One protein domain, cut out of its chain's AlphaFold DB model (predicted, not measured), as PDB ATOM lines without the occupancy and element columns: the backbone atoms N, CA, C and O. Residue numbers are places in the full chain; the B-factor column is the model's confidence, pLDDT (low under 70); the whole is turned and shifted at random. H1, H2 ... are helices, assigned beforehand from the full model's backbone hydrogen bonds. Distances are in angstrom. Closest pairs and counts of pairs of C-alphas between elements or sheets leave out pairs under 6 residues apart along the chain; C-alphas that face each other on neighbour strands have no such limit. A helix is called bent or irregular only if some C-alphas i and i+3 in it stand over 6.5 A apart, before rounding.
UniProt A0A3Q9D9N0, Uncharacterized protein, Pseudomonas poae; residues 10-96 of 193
ATOM      1  N   TYR A  10      84.551 115.447 122.290       48.03
ATOM      2  CA  TYR A  10      85.719 115.902 123.052       48.03
ATOM      3  C   TYR A  10      86.896 116.342 122.155       48.03
ATOM      4  O   TYR A  10      87.662 117.220 122.533       48.03
ATOM      5  N   TYR A  11      87.012 115.793 120.938       54.62
ATOM      6  CA  TYR A  11      88.010 116.188 119.933       54.62
ATOM      7  C   TYR A  11      87.458 117.150 118.865       54.62
ATOM      8  O   TYR A  11      88.174 117.503 117.931       54.62
ATOM      9  N   GLY A  12      86.190 117.565 118.971       60.66
ATOM     10  CA  GLY A  12      85.536 118.430 117.983       60.66
ATOM     11  C   GLY A  12      85.186 117.746 116.656       60.66
ATOM     12  O   GLY A  12      84.824 118.432 115.701       60.66
ATOM     13  N   PHE A  13      85.270 116.413 116.575       62.34
ATOM     14  CA  PHE A  13      84.888 115.665 115.377       62.34
ATOM     15  C   PHE A  13      83.428 115.223 115.451       62.34
ATOM     16  O   PHE A  13      82.982 114.636 116.440       62.34
ATOM     17  N   THR A  14      82.691 115.497 114.380       71.06
ATOM     18  CA  THR A  14      81.331 114.997 114.172       71.06
ATOM     19  C   THR A  14      81.405 113.791 113.245       71.06
ATOM     20  O   THR A  14      82.110 113.824 112.240       71.06
ATOM     21  N   TYR A  15      80.747 112.698 113.633       77.06
ATOM     22  CA  TYR A  15      80.639 111.500 112.809       77.06
ATOM     23  C   TYR A  15      79.346 111.569 112.005       77.06
ATOM     24  O   TYR A  15      78.267 111.735 112.584       77.06
ATOM     25  N   PHE A  16      79.467 111.413 110.694       79.00
ATOM     26  CA  PHE A  16      78.344 111.213 109.793       79.00
ATOM     27  C   PHE A  16      78.420 109.794 109.235       79.00
ATOM     28  O   PHE A  16      79.491 109.327 108.843       79.00
ATOM     29  N   GLU A  17      77.288 109.094 109.254       82.44
ATOM     30  CA  GLU A  17      77.191 107.764 108.664       82.44
ATOM     31  C   GLU A  17      77.345 107.890 107.139       82.44
ATOM     32  O   GLU A  17      76.611 108.678 106.536       82.44
ATOM     33  N   PRO A  18      78.310 107.183 106.520       82.81
ATOM     34  CA  PRO A  18      78.588 107.345 105.102       82.81
ATOM     35  C   PRO A  18      77.452 106.776 104.253       82.81
ATOM     36  O   PRO A  18      76.982 105.657 104.476       82.81
ATOM     37  N   GLU A  19      77.042 107.533 103.239       87.81
ATOM     38  CA  GLU A  19      76.034 107.080 102.280       87.81
ATOM     39  C   GLU A  19      76.610 106.018 101.327       87.81
ATOM     40  O   GLU A  19      77.825 105.866 101.170       87.81
ATOM     41  N   LEU A  20      75.732 105.274 100.643       88.69
ATOM     42  CA  LEU A  20      76.134 104.189  99.736       88.69
ATOM     43  C   LEU A  20      77.113 104.663  98.642       88.69
ATOM     44  O   LEU A  20      78.029 103.932  98.264       88.69
ATOM     45  N   GLU A  21      76.942 105.896  98.162       88.56
ATOM     46  CA  GLU A  21      77.818 106.522  97.166       88.56
ATOM     47  C   GLU A  21      79.235 106.758  97.707       88.56
ATOM     48  O   GLU A  21      80.227 106.487  97.025       88.56
ATOM     49  N   GLU A  22      79.346 107.198  98.960       87.75
ATOM     50  CA  GLU A  22      80.624 107.450  99.626       87.75
ATOM     51  C   GLU A  22      81.354 106.138  99.909       87.75
ATOM     52  O   GLU A  22      82.555 106.030  99.656       87.75
ATOM     53  N   VAL A  23      80.626 105.100 100.337       90.19
ATOM     54  CA  VAL A  23      81.181 103.750 100.512       90.19
ATOM     55  C   VAL A  23      81.708 103.202  99.183       90.19
ATOM     56  O   VAL A  23      82.829 102.690  99.131       90.19
ATOM     57  N   ALA A  24      80.948 103.343  98.094       91.62
ATOM     58  CA  ALA A  24      81.388 102.921  96.765       91.62
ATOM     59  C   ALA A  24      82.649 103.680  96.316       91.62
ATOM     60  O   ALA A  24      83.591 103.068  95.798       91.62
ATOM     61  N   MET A  25      82.711 104.989  96.571       90.50
ATOM     62  CA  MET A  25      83.886 105.810  96.284       90.50
ATOM     63  C   MET A  25      85.111 105.343  97.079       90.50
ATOM     64  O   MET A  25      86.150 105.076  96.475       90.50
ATOM     65  N   VAL A  26      84.995 105.161  98.397       91.94
ATOM     66  CA  VAL A  26      86.086 104.660  99.255       91.94
ATOM     67  C   VAL A  26      86.610 103.323  98.738       91.94
ATOM     68  O   VAL A  26      87.815 103.170  98.528       91.94
ATOM     69  N   MET A  27      85.708 102.377  98.469       93.75
ATOM     70  CA  MET A  27      86.074 101.057  97.957       93.75
ATOM     71  C   MET A  27      86.797 101.154  96.615       93.75
ATOM     72  O   MET A  27      87.834 100.518  96.435       93.75
ATOM     73  N   SER A  28      86.308 101.981  95.689       93.75
ATOM     74  CA  SER A  28      86.958 102.169  94.389       93.75
ATOM     75  C   SER A  28      88.363 102.771  94.506       93.75
ATOM     76  O   SER A  28      89.279 102.276  93.852       93.75
ATOM     77  N   LEU A  29      88.572 103.770  95.370       93.25
ATOM     78  CA  LEU A  29      89.877 104.412  95.574       93.25
ATOM     79  C   LEU A  29      90.891 103.457  96.220       93.25
ATOM     80  O   LEU A  29      92.045 103.375  95.782       93.25
ATOM     81  N   ILE A  30      90.457 102.688  97.223       93.81
ATOM     82  CA  ILE A  30      91.296 101.677  97.883       93.81
ATOM     83  C   ILE A  30      91.653 100.557  96.905       93.81
ATOM     84  O   ILE A  30      92.823 100.196  96.792       93.81
ATOM     85  N   LEU A  31      90.682 100.029  96.157       94.38
ATOM     86  CA  LEU A  31      90.944  98.992  95.155       94.38
ATOM     87  C   LEU A  31      91.891  99.500  94.068       94.38
ATOM     88  O   LEU A  31      92.842  98.805  93.712       94.38
ATOM     89  N   LEU A  32      91.674 100.725  93.583       94.00
ATOM     90  CA  LEU A  32      92.513 101.329  92.557       94.00
ATOM     91  C   LEU A  32      93.963 101.432  93.029       94.00
ATOM     92  O   LEU A  32      94.857 100.954  92.340       94.00
ATOM     93  N   THR A  33      94.212 101.999  94.210       91.94
ATOM     94  CA  THR A  33      95.573 102.095  94.764       91.94
ATOM     95  C   THR A  33      96.181 100.731  95.081       91.94
ATOM     96  O   THR A  33      97.375 100.534  94.848       91.94
ATOM     97  N   SER A  34      95.372  99.767  95.528       91.25
ATOM     98  CA  SER A  34      95.821  98.406  95.826       91.25
ATOM     99  C   SER A  34      96.366  97.676  94.592       91.25
ATOM    100  O   SER A  34      97.377  96.981  94.681       91.25
ATOM    101  N   LEU A  35      95.782  97.904  93.408       91.44
ATOM    102  CA  LEU A  35      96.254  97.316  92.145       91.44
ATOM    103  C   LEU A  35      97.679  97.749  91.757       91.44
ATOM    104  O   LEU A  35      98.384  97.009  91.065       91.44
ATOM    105  N   PHE A  36      98.111  98.936  92.191       90.69
ATOM    106  CA  PHE A  36      99.427  99.488  91.855       90.69
ATOM    107  C   PHE A  36     100.493  99.240  92.927       90.69
ATOM    108  O   PHE A  36     101.659  99.576  92.697       90.69
ATOM    109  N   LEU A  37     100.139  98.626  94.061       89.31
ATOM    110  CA  LEU A  37     101.089  98.321  95.128       89.31
ATOM    111  C   LEU A  37     102.198  97.360  94.664       89.31
ATOM    112  O   LEU A  37     101.973  96.448  93.858       89.31
ATOM    113  N   PRO A  38     103.423  97.510  95.197       84.69
ATOM    114  CA  PRO A  38     104.507  96.588  94.911       84.69
ATOM    115  C   PRO A  38     104.269  95.240  95.615       84.69
ATOM    116  O   PRO A  38     104.555  95.079  96.795       84.69
ATOM    117  N   PHE A  39     103.816  94.225  94.871       77.75
ATOM    118  CA  PHE A  39     103.618  92.858  95.392       77.75
ATOM    119  C   PHE A  39     104.900  92.174  95.898       77.75
ATOM    120  O   PHE A  39     104.839  91.204  96.650       77.75
ATOM    121  N   ARG A  40     106.076  92.630  95.452       75.00
ATOM    122  CA  ARG A  40     107.370  92.050  95.829       75.00
ATOM    123  C   ARG A  40     108.123  93.028  96.724       75.00
ATOM    124  O   ARG A  40     108.598  94.054  96.247       75.00
ATOM    125  N   MET A  41     108.294  92.662  97.993       76.81
ATOM    126  CA  MET A  41     109.042  93.423  99.005       76.81
ATOM    127  C   MET A  41     110.561  93.306  98.784       76.81
ATOM    128  O   MET A  41     111.281  92.735  99.597       76.81
ATOM    129  N   ARG A  42     111.054  93.764  97.630       70.00
ATOM    130  CA  ARG A  42     112.480  93.662  97.265       70.00
ATOM    131  C   ARG A  42     113.307  94.862  97.711       70.00
ATOM    132  O   ARG A  42     114.523  94.752  97.782       70.00
ATOM    133  N   THR A  43     112.662  95.989  97.998       75.12
ATOM    134  CA  THR A  43     113.325  97.230  98.402       75.12
ATOM    135  C   THR A  43     112.691  97.775  99.684       75.12
ATOM    136  O   THR A  43     111.486  97.601  99.892       75.12
ATOM    137  N   PRO A  44     113.460  98.468 100.545       77.31
ATOM    138  CA  PRO A  44     112.906  99.126 101.729       77.31
ATOM    139  C   PRO A  44     111.835 100.163 101.356       77.31
ATOM    140  O   PRO A  44     110.847 100.310 102.069       77.31
ATOM    141  N   GLY A  45     111.961 100.809 100.190       81.50
ATOM    142  CA  GLY A  45     110.934 101.708  99.656       81.50
ATOM    143  C   GLY A  45     109.582 101.020  99.439       81.50
ATOM    144  O   GLY A  45     108.555 101.573  99.821       81.50
ATOM    145  N   ALA A  46     109.562  99.790  98.911       84.25
ATOM    146  CA  ALA A  46     108.321  99.031  98.746       84.25
ATOM    147  C   ALA A  46     107.636  98.732 100.092       84.25
ATOM    148  O   ALA A  46     106.415  98.845 100.187       84.25
ATOM    149  N   LEU A  47     108.409  98.419 101.140       86.00
ATOM    150  CA  LEU A  47     107.876  98.224 102.495       86.00
ATOM    151  C   LEU A  47     107.260  99.510 103.055       86.00
ATOM    152  O   LEU A  47     106.155  99.472 103.592       86.00
ATOM    153  N   VAL A  48     107.938 100.649 102.885       87.88
ATOM    154  CA  VAL A  48     107.428 101.954 103.330       87.88
ATOM    155  C   VAL A  48     106.124 102.308 102.614       87.88
ATOM    156  O   VAL A  48     105.184 102.753 103.265       87.88
ATOM    157  N   VAL A  49     106.014 102.062 101.304       89.88
ATOM    158  CA  VAL A  49     104.769 102.323 100.560       89.88
ATOM    159  C   VAL A  49     103.624 101.428 101.042       89.88
ATOM    160  O   VAL A  49     102.524 101.930 101.255       89.88
ATOM    161  N   ILE A  50     103.862 100.133 101.274       89.94
ATOM    162  CA  ILE A  50     102.838  99.218 101.814       89.94
ATOM    163  C   ILE A  50     102.383  99.672 103.209       89.94
ATOM    164  O   ILE A  50     101.184  99.668 103.511       89.94
ATOM    165  N   PHE A  51     103.328 100.100 104.048       90.44
ATOM    166  CA  PHE A  51     103.035 100.631 105.375       90.44
ATOM    167  C   PHE A  51     102.195 101.911 105.296       90.44
ATOM    168  O   PHE A  51     101.135 101.988 105.916       90.44
ATOM    169  N   LEU A  52     102.608 102.886 104.478       91.06
ATOM    170  CA  LEU A  52     101.860 104.126 104.257       91.06
ATOM    171  C   LEU A  52     100.466 103.857 103.688       91.06
ATOM    172  O   LEU A  52      99.509 104.524 104.078       91.06
ATOM    173  N   HIS A  53     100.319 102.865 102.811       91.88
ATOM    174  CA  HIS A  53      99.019 102.505 102.261       91.88
ATOM    175  C   HIS A  53      98.070 102.035 103.367       91.88
ATOM    176  O   HIS A  53      96.956 102.537 103.502       91.88
ATOM    177  N   SER A  54      98.549 101.110 104.197       90.25
ATOM    178  CA  SER A  54      97.733 100.443 105.211       90.25
ATOM    179  C   SER A  54      97.413 101.350 106.402       90.25
ATOM    180  O   SER A  54      96.301 101.318 106.920       90.25
ATOM    181  N   VAL A  55      98.382 102.164 106.836       92.19
ATOM    182  CA  VAL A  55      98.304 102.942 108.085       92.19
ATOM    183  C   VAL A  55      97.892 104.394 107.860       92.19
ATOM    184  O   VAL A  55      97.375 105.023 108.778       92.19
ATOM    185  N   VAL A  56      98.103 104.943 106.662       90.88
ATOM    186  CA  VAL A  56      97.820 106.359 106.379       90.88
ATOM    187  C   VAL A  56      96.745 106.503 105.312       90.88
ATOM    188  O   VAL A  56      95.744 107.173 105.548       90.88
ATOM    189  N   TYR A  57      96.915 105.866 104.152       92.75
ATOM    190  CA  TYR A  57      96.009 106.067 103.022       92.75
ATOM    191  C   TYR A  57      94.610 105.489 103.282       92.75
ATOM    192  O   TYR A  57      93.636 106.234 103.206       92.75
ATOM    193  N   ILE A  58      94.501 104.201 103.637       93.12
ATOM    194  CA  ILE A  58      93.208 103.550 103.926       93.12
ATOM    195  C   ILE A  58      92.426 104.302 105.017       93.12
ATOM    196  O   ILE A  58      91.306 104.738 104.737       93.12
ATOM    197  N   PRO A  59      92.970 104.508 106.236       91.75
ATOM    198  CA  PRO A  59      92.231 105.226 107.267       91.75
ATOM    199  C   PRO A  59      91.988 106.688 106.889       91.75
ATOM    200  O   PRO A  59      90.920 107.204 107.193       91.75
ATOM    201  N   GLY A  60      92.909 107.349 106.181       89.00
ATOM    202  CA  GLY A  60      92.723 108.725 105.719       89.00
ATOM    203  C   GLY A  60      91.520 108.880 104.785       89.00
ATOM    204  O   GLY A  60      90.693 109.764 104.998       89.00
ATOM    205  N   VAL A  61      91.375 107.991 103.799       91.25
ATOM    206  CA  VAL A  61      90.234 108.006 102.867       91.25
ATOM    207  C   VAL A  61      88.918 107.751 103.606       91.25
ATOM    208  O   VAL A  61      87.944 108.459 103.362       91.25
ATOM    209  N   ILE A  62      88.896 106.799 104.545       90.31
ATOM    210  CA  ILE A  62      87.704 106.491 105.353       90.31
ATOM    211  C   ILE A  62      87.320 107.684 106.238       90.31
ATOM    212  O   ILE A  62      86.169 108.115 106.238       90.31
ATOM    213  N   VAL A  63      88.281 108.254 106.971       87.81
ATOM    214  CA  VAL A  63      88.031 109.368 107.898       87.81
ATOM    215  C   VAL A  63      87.544 110.610 107.153       87.81
ATOM    216  O   VAL A  63      86.612 111.259 107.619       87.81
ATOM    217  N   CYS A  64      88.112 110.925 105.985       87.44
ATOM    218  CA  CYS A  64      87.657 112.059 105.178       87.44
ATOM    219  C   CYS A  64      86.191 111.938 104.737       87.44
ATOM    220  O   CYS A  64      85.541 112.969 104.584       87.44
ATOM    221  N   MET A  65      85.665 110.722 104.565       85.81
ATOM    222  CA  MET A  65      84.241 110.530 104.268       85.81
ATOM    223  C   MET A  65      83.371 110.629 105.522       85.81
ATOM    224  O   MET A  65      82.327 111.262 105.490       85.81
ATOM    225  N   CYS A  66      83.828 110.091 106.655       85.06
ATOM    226  CA  CYS A  66      83.032 110.068 107.887       85.06
ATOM    227  C   CYS A  66      83.001 111.402 108.662       85.06
ATOM    228  O   CYS A  66      82.210 111.544 109.595       85.06
ATOM    229  N   VAL A  67      83.883 112.363 108.346       84.12
ATOM    230  CA  VAL A  67      84.068 113.599 109.139       84.12
ATOM    231  C   VAL A  67      83.140 114.751 108.745       84.12
ATOM    232  O   VAL A  67      82.992 115.715 109.497       84.12
ATOM    233  N   ALA A  68      82.544 114.713 107.556       80.06
ATOM    234  CA  ALA A  68      81.674 115.778 107.077       80.06
ATOM    235  C   ALA A  68      80.459 115.199 106.365       80.06
ATOM    236  O   ALA A  68      80.575 114.231 105.624       80.06
ATOM    237  N   GLN A  69      79.314 115.853 106.540       78.31
ATOM    238  CA  GLN A  69      78.129 115.573 105.745       78.31
ATOM    239  C   GLN A  69      78.441 115.825 104.261       78.31
ATOM    240  O   GLN A  69      78.960 116.892 103.915       78.31
ATOM    241  N   SER A  70      78.158 114.838 103.405       80.88
ATOM    242  CA  SER A  70      78.549 114.839 101.987       80.88
ATOM    243  C   SER A  70      80.072 114.961 101.791       80.88
ATOM    244  O   SER A  70      80.568 115.797 101.021       80.88
ATOM    245  N   GLY A  71      80.829 114.121 102.500       80.12
ATOM    246  CA  GLY A  71      82.287 114.054 102.457       80.12
ATOM    247  C   GLY A  71      82.833 113.854 101.042       80.12
ATOM    248  O   GLY A  71      83.836 114.481 100.690       80.12
ATOM    249  N   ALA A  72      82.135 113.098 100.187       80.69
ATOM    250  CA  ALA A  72      82.542 112.900  98.791       80.69
ATOM    251  C   ALA A  72      82.583 114.209  97.985       80.69
ATOM    252  O   ALA A  72      83.543 114.456  97.256       80.69
ATOM    253  N   PHE A  73      81.596 115.094  98.149       84.38
ATOM    254  CA  PHE A  73      81.576 116.382  97.446       84.38
ATOM    255  C   PHE A  73      82.650 117.337  97.965       84.38
ATOM    256  O   PHE A  73      83.266 118.073  97.195       84.38
ATOM    257  N   LYS A  74      82.900 117.315  99.277       86.25
ATOM    258  CA  LYS A  74      83.838 118.235  99.923       86.25
ATOM    259  C   LYS A  74      85.298 117.815  99.753       86.25
ATOM    260  O   LYS A  74      86.159 118.665  99.530       86.25
ATOM    261  N   TYR A  75      85.581 116.518  99.853       88.56
ATOM    262  CA  TYR A  75      86.937 115.967  99.868       88.56
ATOM    263  C   TYR A  75      87.267 115.104  98.645       88.56
ATOM    264  O   TYR A  75      88.410 114.675  98.496       88.56
ATOM    265  N   GLY A  76      86.329 114.886  97.723       86.62
ATOM    266  CA  GLY A  76      86.550 114.028  96.560       86.62
ATOM    267  C   GLY A  76      87.752 114.448  95.714       86.62
ATOM    268  O   GLY A  76      88.592 113.616  95.385       86.62
ATOM    269  N   TYR A  77      87.912 115.746  95.437       90.56
ATOM    270  CA  TYR A  77      89.047 116.248  94.650       90.56
ATOM    271  C   TYR A  77      90.403 116.007  95.325       90.56
ATOM    272  O   TYR A  77      91.349 115.575  94.662       90.56
ATOM    273  N   ILE A  78      90.506 116.252  96.637       92.19
ATOM    274  CA  ILE A  78      91.761 116.040  97.370       92.19
ATOM    275  C   ILE A  78      92.073 114.547  97.511       92.19
ATOM    276  O   ILE A  78      93.227 114.155  97.355       92.19
ATOM    277  N   LEU A  79      91.054 113.703  97.701       91.19
ATOM    278  CA  LEU A  79      91.210 112.248  97.745       91.19
ATOM    279  C   LEU A  79      91.629 111.681  96.384       91.19
ATOM    280  O   LEU A  79      92.511 110.825  96.327       91.19
ATOM    281  N   CYS A  80      91.082 112.195  95.282       91.06
ATOM    282  CA  CYS A  80      91.526 111.842  93.933       91.06
ATOM    283  C   CYS A  80      92.981 112.267  93.688       91.06
ATOM    284  O   CYS A  80      93.774 111.466  93.195       91.06
ATOM    285  N   SER A  81      93.366 113.485  94.083       93.31
ATOM    286  CA  SER A  81      94.756 113.953  93.978       93.31
ATOM    287  C   SER A  81      95.711 113.078  94.796       93.31
ATOM    288  O   SER A  81      96.719 112.602  94.269       93.31
ATOM    289  N   LEU A  82      95.349 112.777  96.046       92.69
ATOM    290  CA  LEU A  82      96.100 111.877  96.918       92.69
ATOM    291  C   LEU A  82      96.255 110.491  96.284       92.69
ATOM    292  O   LEU A  82      97.341 109.922  96.307       92.69
ATOM    293  N   THR A  83      95.191 109.975  95.670       93.31
ATOM    294  CA  THR A  83      95.186 108.682  94.975       93.31
ATOM    295  C   THR A  83      96.156 108.665  93.801       93.31
ATOM    296  O   THR A  83      96.954 107.737  93.686       93.31
ATOM    297  N   VAL A  84      96.162 109.710  92.968       94.50
ATOM    298  CA  VAL A  84      97.110 109.838  91.849       94.50
ATOM    299  C   VAL A  84      98.551 109.865  92.358       94.50
ATOM    300  O   VAL A  84      99.392 109.119  91.856       94.50
ATOM    301  N   VAL A  85      98.837 110.666  93.388       93.81
ATOM    302  CA  VAL A  85     100.173 110.731  93.998       93.81
ATOM    303  C   VAL A  85     100.583 109.367  94.559       93.81
ATOM    304  O   VAL A  85     101.708 108.920  94.334       93.81
ATOM    305  N   PHE A  86      99.667 108.667  95.228       92.75
ATOM    306  CA  PHE A  86      99.939 107.354  95.805       92.75
ATOM    307  C   PHE A  86     100.228 106.296  94.731       92.75
ATOM    308  O   PHE A  86     101.146 105.488  94.889       92.75
ATOM    309  N   ILE A  87      99.503 106.333  93.608       93.69
ATOM    310  CA  ILE A  87      99.758 105.471  92.444       93.69
ATOM    311  C   ILE A  87     101.146 105.756  91.864       93.69
ATOM    312  O   ILE A  87     101.908 104.817  91.634       93.69
ATOM    313  N   LEU A  88     101.511 107.029  91.675       92.00
ATOM    314  CA  LEU A  88     102.829 107.407  91.154       92.00
ATOM    315  C   LEU A  88     103.960 106.905  92.057       92.00
ATOM    316  O   LEU A  88     104.902 106.280  91.571       92.00
ATOM    317  N   ILE A  89     103.844 107.108  93.370       90.44
ATOM    318  CA  ILE A  89     104.834 106.621  94.341       90.44
ATOM    319  C   ILE A  89     104.905 105.088  94.321       90.44
ATOM    320  O   ILE A  89     105.999 104.525  94.339       90.44
ATOM    321  N   SER A  90     103.763 104.404  94.231       89.25
ATOM    322  CA  SER A  90     103.712 102.938  94.170       89.25
ATOM    323  C   SER A  90     104.369 102.392  92.899       89.25
ATOM    324  O   SER A  90     105.116 101.415  92.962       89.25
ATOM    325  N   LEU A  91     104.180 103.061  91.758       89.06
ATOM    326  CA  LEU A  91     104.850 102.732  90.498       89.06
ATOM    327  C   LEU A  91     106.365 102.947  90.579       89.06
ATOM    328  O   LEU A  91     107.130 102.079  90.149       89.06
ATOM    329  N   VAL A  92     106.808 104.059  91.173       88.31
ATOM    330  CA  VAL A  92     108.236 104.328  91.409       88.31
ATOM    331  C   VAL A  92     108.834 103.275  92.340       88.31
ATOM    332  O   VAL A  92     109.901 102.745  92.046       88.31
ATOM    333  N   ALA A  93     108.146 102.897  93.417       85.44
ATOM    334  CA  ALA A  93     108.613 101.856  94.330       85.44
ATOM    335  C   ALA A  93     108.637 100.459  93.684       85.44
ATOM    336  O   ALA A  93     109.486  99.636  94.029       85.44
ATOM    337  N   ARG A  94     107.733 100.190  92.733       83.62
ATOM    338  CA  ARG A  94     107.662  98.923  91.991       83.62
ATOM    339  C   ARG A  94     108.778  98.775  90.957       83.62
ATOM    340  O   ARG A  94     109.278  97.665  90.780       83.62
ATOM    341  N   HIS A  95     109.137  99.852  90.257       80.62
ATOM    342  CA  HIS A  95     110.159  99.840  89.198       80.62
ATOM    343  C   HIS A  95     111.522 100.384  89.643       80.62
ATOM    344  O   HIS A  95     112.498 100.271  88.902       80.62
ATOM    345  N   GLY A  96     111.608 100.953  90.842       69.75
ATOM    346  CA  GLY A  96     112.841 101.459  91.418       69.75
ATOM    347  C   GLY A  96     113.825 100.325  91.677       69.75
ATOM    348  O   GLY A  96     113.723  99.614  92.676       69.75
TER     349      GLY A  96
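AT A GLANCE: This is residues 10 to 96 of the 193 residues of an uncharacterized protein of Pseudomonas poae (UniProt A0A3Q9D9N0). Three helices stand side by side, their centres at the corners of a triangle, in an up-and-down bundle: H1 runs one way, the bent H2 folds back beside it, and H3 runs the first way again. The bundle is less closed between H1 and H2a, and an unnamed first stretch, residues 10 to 19, passes the end of the bundle where H1 begins and H2b ends. The printed part has 87 residues, with three named helices in the order H1, H2, H3 and no named strand; its class is all helix. It is only just compact, close to loose, with a radius of gyration of the C-alphas of 14.2 A, and it is only just elongated, spanning 41 by 27 by 17 A.

IN THESE COORDINATES: H1 is residues 20 to 35, 22.6 A from first to last C-alpha, beginning with C-alpha 20 at (76.134, 104.189, 99.736). H2, residues 44 to 66, was assigned as one helix by its hydrogen bonds but is bent: C-alphas 55 and 58 are 6.6 A apart. Its arms are H2a, residues 44 to 55, 16.4 A long from C-alpha 44 at (112.906, 99.126, 101.729), and H2b, residues 58 to 66, 12.7 A long. H3, residues 71 to 95, is the longest helix, 34.0 A, ending with C-alpha 95 at (110.159, 99.840, 89.198). H3 is irregular, with C-alphas 74 and 77 7.7 A apart, and has a kink of 43 degrees near residue 78.

HOW THE PARTS SIT: H1 touches H3, closest at the C-alphas of Glu 22 and Ala 72, 5.8 A apart; they run the same way at a shallow tilt of 10 degrees. H1 touches H2b, closest at the C-alphas of Val 26 and Val 61, 6.4 A apart, with a shallow tilt of 15 degrees, opposite ways. H1 and H2a are near each other, their closest C-alphas 8.3 A apart. The lines of H2a and H2b stand at a shallow tilt of 26 degrees. H2b and H3 form a helical hairpin, opposite ways at 8 degrees; H3 touches H2b with residues 71 to 79 alone, and the closest C-alphas, of Met 65 and Gly 71, are 4.4 A apart. H2a touches H3 with residues 45 to 49 alone, on residues 89 to 94 of H3; the closest C-alphas, of Ala 46 and Ala 93, are 5.3 A apart, and the two run opposite ways at a shallow tilt of 20 degrees. In H1, H2a and H2b every O i to N i+4 pair is within hydrogen-bond range; in H3 19 of 21 are.

THE WHOLE: The two C-alphas farthest apart are those of Tyr 10 and His 95, at 44.7 A. The printed part, residues 10 to 96, has no cut. The link from H1 to H2, 8 residues, is short, and the link from H2 to H3, 4 residues, is tight. The mean pLDDT of the printed part is 85.8; residues 10 to 13 and residue 96 are under 70.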